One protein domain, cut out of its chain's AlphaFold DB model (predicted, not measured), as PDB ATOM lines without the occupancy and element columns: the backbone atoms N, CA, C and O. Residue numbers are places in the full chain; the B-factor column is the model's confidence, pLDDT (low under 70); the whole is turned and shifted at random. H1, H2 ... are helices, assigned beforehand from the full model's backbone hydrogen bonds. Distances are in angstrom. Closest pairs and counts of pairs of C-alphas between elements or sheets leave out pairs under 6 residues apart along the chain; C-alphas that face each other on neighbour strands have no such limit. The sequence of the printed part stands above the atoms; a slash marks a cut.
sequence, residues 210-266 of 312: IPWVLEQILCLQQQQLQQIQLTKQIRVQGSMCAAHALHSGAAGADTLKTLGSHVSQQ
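What this domain is: This is residues 210 to 266 of the 312 residues of the protein "Sal-like protein 4" of Myotis brandtii (UniProt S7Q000). A long, nearly straight helix, H1, makes the length of the domain, and a shorter helix, H2, folds back from its far end, so that the two make a narrow V, a lopsided helical hairpin. The helices meet near the turn alone; residues 210 to 237 of H1 and residues 261 to 266 of H2 stand free. The printed part has 57 residues, with two named helices, H1 then H2, and no named strand: all helix. It is extended, with a radius of gyration of the C-alphas of 18.0 A, and spans 59 by 21 by 6 A, a rod.

Where its parts are: H1, residues 210 to 247, runs 55.4 A from C-alpha 210 at (-10.398, 29.280, 4.160) to C-alpha 247 at (-12.395, -11.324, -33.524). H2, residues 249 to 266, runs 25.9 A and ends with C-alpha 266 at (3.071, -2.132, -15.227).

How they stand to each other: H1 and H2 form a helical hairpin and run opposite ways at a shallow tilt of 24 degrees. They touch through residues 241 to 246 of H1 and 251 to 256 of H2 alone; the closest C-alphas, of Ala 245 and Gly 252, are 4.2 A apart. In H1 every O i to N i+4 pair is within hydrogen-bond range; in H2, 11 of 14 are.

The domain as a whole: The C-alphas of Ile 210 and Ala 250, the two farthest apart, are 59.3 A from each other. The printed part has no cut, and the link from H1 to H2, one residue, is tight. The mean pLDDT of the printed part is 87.1; residues 250 to 252 are under 70.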
ATOM      1  N   ILE A 210      -9.338  29.318   5.186       85.75
ATOM      2  CA  ILE A 210     -10.398  29.280   4.160       85.75
ATOM      3  C   ILE A 210      -9.820  29.284   2.728       85.75
ATOM      4  O   ILE A 210     -10.190  28.390   1.963       85.75
ATOM      5  N   PRO A 211      -8.890  30.189   2.341       90.56
ATOM      6  CA  PRO A 211      -8.222  30.113   1.037       90.56
ATOM      7  C   PRO A 211      -7.502  28.778   0.812       90.56
ATOM      8  O   PRO A 211      -7.647  28.177  -0.248       90.56
ATOM      9  N   TRP A 212      -6.793  28.278   1.831       91.19
ATOM     10  CA  TRP A 212      -6.073  27.006   1.751       91.19
ATOM     11  C   TRP A 212      -7.014  25.805   1.563       91.19
ATOM     12  O   TRP A 212      -6.757  24.955   0.716       91.19
ATOM     13  N   VAL A 213      -8.146  25.743   2.276       94.38
ATOM     14  CA  VAL A 213      -9.157  24.686   2.080       94.38
ATOM     15  C   VAL A 213      -9.749  24.734   0.667       94.38
ATOM     16  O   VAL A 213      -9.936  23.681   0.058       94.38
ATOM     17  N   LEU A 214     -10.003  25.924   0.114       94.81
ATOM     18  CA  LEU A 214     -10.474  26.066  -1.270       94.81
ATOM     19  C   LEU A 214      -9.425  25.588  -2.287       94.81
ATOM     20  O   LEU A 214      -9.783  24.914  -3.253       94.81
ATOM     21  N   GLU A 215      -8.142  25.864  -2.047       94.56
ATOM     22  CA  GLU A 215      -7.029  25.349  -2.852       94.56
ATOM     23  C   GLU A 215      -6.930  23.815  -2.775       94.56
ATOM     24  O   GLU A 215      -6.886  23.156  -3.813       94.56
ATOM     25  N   GLN A 216      -7.012  23.217  -1.578       94.62
ATOM     26  CA  GLN A 216      -7.027  21.754  -1.423       94.62
ATOM     27  C   GLN A 216      -8.229  21.104  -2.130       94.62
ATOM     28  O   GLN A 216      -8.081  20.060  -2.771       94.62
ATOM     29  N   ILE A 217      -9.413  21.725  -2.069       96.06
ATOM     30  CA  ILE A 217     -10.608  21.260  -2.794       96.06
ATOM     31  C   ILE A 217     -10.395  21.349  -4.312       96.06
ATOM     32  O   ILE A 217     -10.764  20.414  -5.026       96.06
ATOM     33  N   LEU A 218      -9.775  22.420  -4.816       97.12
ATOM     34  CA  LEU A 218      -9.461  22.575  -6.240       97.12
ATOM     35  C   LEU A 218      -8.448  21.520  -6.718       97.12
ATOM     36  O   LEU A 218      -8.674  20.880  -7.748       97.12
ATOM     37  N   CYS A 219      -7.384  21.271  -5.949       96.25
ATOM     38  CA  CYS A 219      -6.428  20.193  -6.218       96.25
ATOM     39  C   CYS A 219      -7.120  18.820  -6.261       96.25
ATOM     40  O   CYS A 219      -6.890  18.045  -7.193       96.25
ATOM     41  N   LEU A 220      -8.017  18.536  -5.310       97.94
ATOM     42  CA  LEU A 220      -8.765  17.278  -5.265       97.94
ATOM     43  C   LEU A 220      -9.725  17.124  -6.458       97.94
ATOM     44  O   LEU A 220      -9.794  16.047  -7.048       97.94
ATOM     45  N   GLN A 221     -10.424  18.189  -6.866       97.62
ATOM     46  CA  GLN A 221     -11.263  18.181  -8.074       97.62
ATOM     47  C   GLN A 221     -10.429  17.943  -9.343       97.62
ATOM     48  O   GLN A 221     -10.821  17.156 -10.209       97.62
ATOM     49  N   GLN A 222      -9.247  18.559  -9.443       97.62
ATOM     50  CA  GLN A 222      -8.335  18.360 -10.569       97.62
ATOM     51  C   GLN A 222      -7.785  16.920 -10.619       97.62
ATOM     52  O   GLN A 222      -7.711  16.327 -11.703       97.62
ATOM     53  N   GLN A 223      -7.471  16.327  -9.463       96.94
ATOM     54  CA  GLN A 223      -7.066  14.924  -9.339       96.94
ATOM     55  C   GLN A 223      -8.206  13.963  -9.723       96.94
ATOM     56  O   GLN A 223      -7.989  13.023 -10.489       96.94
ATOM     57  N   GLN A 224      -9.437  14.224  -9.266       97.06
ATOM     58  CA  GLN A 224     -10.625  13.455  -9.658       97.06
ATOM     59  C   GLN A 224     -10.865  13.516 -11.172       97.06
ATOM     60  O   GLN A 224     -11.121  12.485 -11.798       97.06
ATOM     61  N   LEU A 225     -10.721  14.691 -11.797       96.94
ATOM     62  CA  LEU A 225     -10.847  14.824 -13.248       96.94
ATOM     63  C   LEU A 225      -9.776  14.003 -13.987       96.94
ATOM     64  O   LEU A 225     -10.111  13.288 -14.935       96.94
ATOM     65  N   GLN A 226      -8.518  14.034 -13.534       97.19
ATOM     66  CA  GLN A 226      -7.445  13.212 -14.105       97.19
ATOM     67  C   GLN A 226      -7.747  11.708 -13.967       97.19
ATOM     68  O   GLN A 226      -7.637  10.966 -14.948       97.19
ATOM     69  N   GLN A 227      -8.206  11.259 -12.792       94.38
ATOM     70  CA  GLN A 227      -8.623   9.872 -12.556       94.38
ATOM     71  C   GLN A 227      -9.772   9.459 -13.487       94.38
ATOM     72  O   GLN A 227      -9.759   8.352 -14.032       94.38
ATOM     73  N   ILE A 228     -10.751  10.340 -13.712       95.94
ATOM     74  CA  ILE A 228     -11.878  10.088 -14.619       95.94
ATOM     75  C   ILE A 228     -11.390   9.931 -16.065       95.94
ATOM     76  O   ILE A 228     -11.843   9.011 -16.747       95.94
ATOM     77  N   GLN A 229     -10.462  10.771 -16.538       97.06
ATOM     78  CA  GLN A 229      -9.916  10.637 -17.897       97.06
ATOM     79  C   GLN A 229      -9.086   9.356 -18.059       97.06
ATOM     80  O   GLN A 229      -9.304   8.617 -19.020       97.06
ATOM     81  N   LEU A 230      -8.230   9.021 -17.088       95.81
ATOM     82  CA  LEU A 230      -7.479   7.761 -17.087       95.81
ATOM     83  C   LEU A 230      -8.427   6.547 -17.090       95.81
ATOM     84  O   LEU A 230      -8.257   5.612 -17.869       95.81
ATOM     85  N   THR A 231      -9.486   6.587 -16.276       94.62
ATOM     86  CA  THR A 231     -10.495   5.515 -16.198       94.62
ATOM     87  C   THR A 231     -11.291   5.380 -17.502       94.62
ATOM     88  O   THR A 231     -11.627   4.265 -17.904       94.62
ATOM     89  N   LYS A 232     -11.580   6.489 -18.200       95.00
ATOM     90  CA  LYS A 232     -12.178   6.469 -19.546       95.00
ATOM     91  C   LYS A 232     -11.227   5.844 -20.567       95.00
ATOM     92  O   LYS A 232     -11.657   4.959 -21.300       95.00
ATOM     93  N   GLN A 233      -9.953   6.243 -20.576       93.50
ATOM     94  CA  GLN A 233      -8.934   5.679 -21.466       93.50
ATOM     95  C   GLN A 233      -8.785   4.165 -21.259       93.50
ATOM     96  O   GLN A 233      -8.917   3.410 -22.220       93.50
ATOM     97  N   ILE A 234      -8.607   3.713 -20.013       90.62
ATOM     98  CA  ILE A 234      -8.497   2.286 -19.665       90.62
ATOM     99  C   ILE A 234      -9.761   1.517 -20.078       90.62
ATOM    100  O   ILE A 234      -9.655   0.415 -20.616       90.62
ATOM    101  N   ARG A 235     -10.961   2.089 -19.894       93.56
ATOM    102  CA  ARG A 235     -12.223   1.464 -20.332       93.56
ATOM    103  C   ARG A 235     -12.293   1.310 -21.852       93.56
ATOM    104  O   ARG A 235     -12.643   0.230 -22.324       93.56
ATOM    105  N   VAL A 236     -11.965   2.360 -22.607       93.19
ATOM    106  CA  VAL A 236     -11.966   2.323 -24.080       93.19
ATOM    107  C   VAL A 236     -10.930   1.315 -24.576       93.19
ATOM    108  O   VAL A 236     -11.293   0.391 -25.301       93.19
ATOM    109  N   GLN A 237      -9.684   1.406 -24.107       89.31
ATOM    110  CA  GLN A 237      -8.612   0.478 -24.464       89.31
ATOM    111  C   GLN A 237      -8.968  -0.975 -24.110       89.31
ATOM    112  O   GLN A 237      -8.822  -1.858 -24.950       89.31
ATOM    113  N   GLY A 238      -9.516  -1.225 -22.916       88.56
ATOM    114  CA  GLY A 238      -9.989  -2.547 -22.500       88.56
ATOM    115  C   GLY A 238     -11.104  -3.095 -23.395       88.56
ATOM    116  O   GLY A 238     -11.034  -4.249 -23.813       88.56
ATOM    117  N   SER A 239     -12.097  -2.269 -23.750       89.75
ATOM    118  CA  SER A 239     -13.174  -2.670 -24.672       89.75
ATOM    119  C   SER A 239     -12.668  -2.971 -26.089       89.75
ATOM    120  O   SER A 239     -13.092  -3.954 -26.692       89.75
ATOM    121  N   MET A 240     -11.697  -2.197 -26.584       89.62
ATOM    122  CA  MET A 240     -11.039  -2.418 -27.873       89.62
ATOM    123  C   MET A 240     -10.230  -3.725 -27.872       89.62
ATOM    124  O   MET A 240     -10.391  -4.551 -28.767       89.62
ATOM    125  N   CYS A 241      -9.421  -3.973 -26.837       84.69
ATOM    126  CA  CYS A 241      -8.677  -5.227 -26.684       84.69
ATOM    127  C   CYS A 241      -9.601  -6.450 -26.551       84.69
ATOM    128  O   CYS A 241      -9.311  -7.491 -27.139       84.69
ATOM    129  N   ALA A 242     -10.727  -6.329 -25.840       84.75
ATOM    130  CA  ALA A 242     -11.740  -7.381 -25.767       84.75
ATOM    131  C   ALA A 242     -12.391  -7.663 -27.136       84.75
ATOM    132  O   ALA A 242     -12.518  -8.826 -27.517       84.75
ATOM    133  N   ALA A 243     -12.739  -6.624 -27.904       85.31
ATOM    134  CA  ALA A 243     -13.271  -6.785 -29.259       85.31
ATOM    135  C   ALA A 243     -12.262  -7.478 -30.194       85.31
ATOM    136  O   ALA A 243     -12.621  -8.434 -30.880       85.31
ATOM    137  N   HIS A 244     -10.986  -7.075 -30.170       83.12
ATOM    138  CA  HIS A 244      -9.938  -7.750 -30.944       83.12
ATOM    139  C   HIS A 244      -9.758  -9.220 -30.537       83.12
ATOM    140  O   HIS A 244      -9.684 -10.077 -31.414       83.12
ATOM    141  N   ALA A 245      -9.762  -9.540 -29.239       78.19
ATOM    142  CA  ALA A 245      -9.650 -10.925 -28.775       78.19
ATOM    143  C   ALA A 245     -10.820 -11.806 -29.256       78.19
ATOM    144  O   ALA A 245     -10.591 -12.937 -29.680       78.19
ATOM    145  N   LEU A 246     -12.051 -11.276 -29.263       78.31
ATOM    146  CA  LEU A 246     -13.225 -11.972 -29.807       78.31
ATOM    147  C   LEU A 246     -13.123 -12.185 -31.328       78.31
ATOM    148  O   LEU A 246     -13.437 -13.270 -31.810       78.31
ATOM    149  N   HIS A 247     -12.625 -11.196 -32.078       78.06
ATOM    150  CA  HIS A 247     -12.395 -11.324 -33.524       78.06
ATOM    151  C   HIS A 247     -11.235 -12.275 -33.884       78.06
ATOM    152  O   HIS A 247     -11.241 -12.853 -34.969       78.06
ATOM    153  N   SER A 248     -10.247 -12.465 -33.001       79.25
ATOM    154  CA  SER A 248      -9.098 -13.362 -33.222       79.25
ATOM    155  C   SER A 248      -9.299 -14.801 -32.718       79.25
ATOM    156  O   SER A 248      -8.394 -15.629 -32.857       79.25
ATOM    157  N   GLY A 249     -10.460 -15.128 -32.140       75.88
ATOM    158  CA  GLY A 249     -10.806 -16.487 -31.710       75.88
ATOM    159  C   GLY A 249      -9.773 -17.105 -30.758       75.88
ATOM    160  O   GLY A 249      -9.289 -16.453 -29.834       75.88
ATOM    161  N   ALA A 250      -9.403 -18.371 -30.988       64.88
ATOM    162  CA  ALA A 250      -8.463 -19.096 -30.126       64.88
ATOM    163  C   ALA A 250      -7.085 -18.407 -30.003       64.88
ATOM    164  O   ALA A 250      -6.550 -18.314 -28.901       64.88
ATOM    165  N   ALA A 251      -6.551 -17.838 -31.091       69.50
ATOM    166  CA  ALA A 251      -5.287 -17.087 -31.067       69.50
ATOM    167  C   ALA A 251      -5.401 -15.738 -30.315       69.50
ATOM    168  O   ALA A 251      -4.411 -15.204 -29.803       69.50
ATOM    169  N   GLY A 252      -6.620 -15.203 -30.187       66.12
ATOM    170  CA  GLY A 252      -6.928 -14.048 -29.342       66.12
ATOM    171  C   GLY A 252      -6.743 -14.317 -27.843       66.12
ATOM    172  O   GLY A 252      -6.443 -13.395 -27.087       66.12
ATOM    173  N   ALA A 253      -6.859 -15.571 -27.392       70.31
ATOM    174  CA  ALA A 253      -6.744 -15.910 -25.972       70.31
ATOM    175  C   ALA A 253      -5.299 -15.800 -25.445       70.31
ATOM    176  O   ALA A 253      -5.074 -15.291 -24.345       70.31
ATOM    177  N   ASP A 254      -4.303 -16.249 -26.215       74.94
ATOM    178  CA  ASP A 254      -2.887 -16.194 -25.816       74.94
ATOM    179  C   ASP A 254      -2.312 -14.774 -25.857       74.94
ATOM    180  O   ASP A 254      -1.573 -14.365 -24.954       74.94
ATOM    181  N   THR A 255      -2.729 -13.979 -26.842       73.56
ATOM    182  CA  THR A 255      -2.386 -12.553 -26.919       73.56
ATOM    183  C   THR A 255      -3.040 -11.752 -25.787       73.56
ATOM    184  O   THR A 255      -2.347 -10.977 -25.125       73.56
ATOM    185  N   LEU A 256      -4.319 -12.003 -25.466       75.19
ATOM    186  CA  LEU A 256      -5.007 -11.359 -24.337       75.19
ATOM    187  C   LEU A 256      -4.359 -11.700 -22.983       75.19
ATOM    188  O   LEU A 256      -4.166 -10.798 -22.168       75.19
ATOM    189  N   LYS A 257      -3.970 -12.964 -22.747       79.69
ATOM    190  CA  LYS A 257      -3.220 -13.361 -21.535       79.69
ATOM    191  C   LYS A 257      -1.901 -12.596 -21.415       79.69
ATOM    192  O   LYS A 257      -1.614 -12.048 -20.355       79.69
ATOM    193  N   THR A 258      -1.135 -12.530 -22.504       81.25
ATOM    194  CA  THR A 258       0.182 -11.871 -22.543       81.25
ATOM    195  C   THR A 258       0.059 -10.366 -22.274       81.25
ATOM    196  O   THR A 258       0.769  -9.819 -21.424       81.25
ATOM    197  N   LEU A 259      -0.909  -9.705 -22.918       79.00
ATOM    198  CA  LEU A 259      -1.222  -8.296 -22.679       79.00
ATOM    199  C   LEU A 259      -1.695  -8.055 -21.236       79.00
ATOM    200  O   LEU A 259      -1.234  -7.116 -20.591       79.00
ATOM    201  N   GLY A 260      -2.558  -8.929 -20.710       83.50
ATOM    202  CA  GLY A 260      -3.030  -8.884 -19.328       83.50
ATOM    203  C   GLY A 260      -1.893  -8.993 -18.310       83.50
ATOM    204  O   GLY A 260      -1.846  -8.198 -17.371       83.50
ATOM    205  N   SER A 261      -0.930  -9.901 -18.517       82.25
ATOM    206  CA  SER A 261       0.261  -9.986 -17.661       82.25
ATOM    207  C   SER A 261       1.128  -8.729 -17.732       82.25
ATOM    208  O   SER A 261       1.554  -8.239 -16.690       82.25
ATOM    209  N   HIS A 262       1.328  -8.154 -18.922       86.75
ATOM    210  CA  HIS A 262       2.118  -6.932 -19.087       86.75
ATOM    211  C   HIS A 262       1.458  -5.715 -18.414       86.75
ATOM    212  O   HIS A 262       2.111  -5.000 -17.655       86.75
ATOM    213  N   VAL A 263       0.151  -5.506 -18.617       82.56
ATOM    214  CA  VAL A 263      -0.598  -4.412 -17.972       82.56
ATOM    215  C   VAL A 263      -0.641  -4.597 -16.452       82.56
ATOM    216  O   VAL A 263      -0.405  -3.639 -15.719       82.56
ATOM    217  N   SER A 264      -0.857  -5.823 -15.964       81.62
ATOM    218  CA  SER A 264      -0.805  -6.134 -14.527       81.62
ATOM    219  C   SER A 264       0.572  -5.828 -13.922       81.62
ATOM    220  O   SER A 264       0.663  -5.238 -12.843       81.62
ATOM    221  N   GLN A 265       1.655  -6.141 -14.642       87.56
ATOM    222  CA  GLN A 265       3.020  -5.856 -14.202       87.56
ATOM    223  C   GLN A 265       3.321  -4.349 -14.186       87.56
ATOM    224  O   GLN A 265       3.880  -3.862 -13.203       87.56
ATOM    225  N   GLN A 266       2.903  -3.592 -15.208       83.62
ATOM    226  CA  GLN A 266       3.071  -2.132 -15.227       83.62
ATOM    227  C   GLN A 266       2.262  -1.427 -14.130       83.62
ATOM    228  O   GLN A 266       2.798  -0.548 -13.458       83.62
TER     229      GLN A 266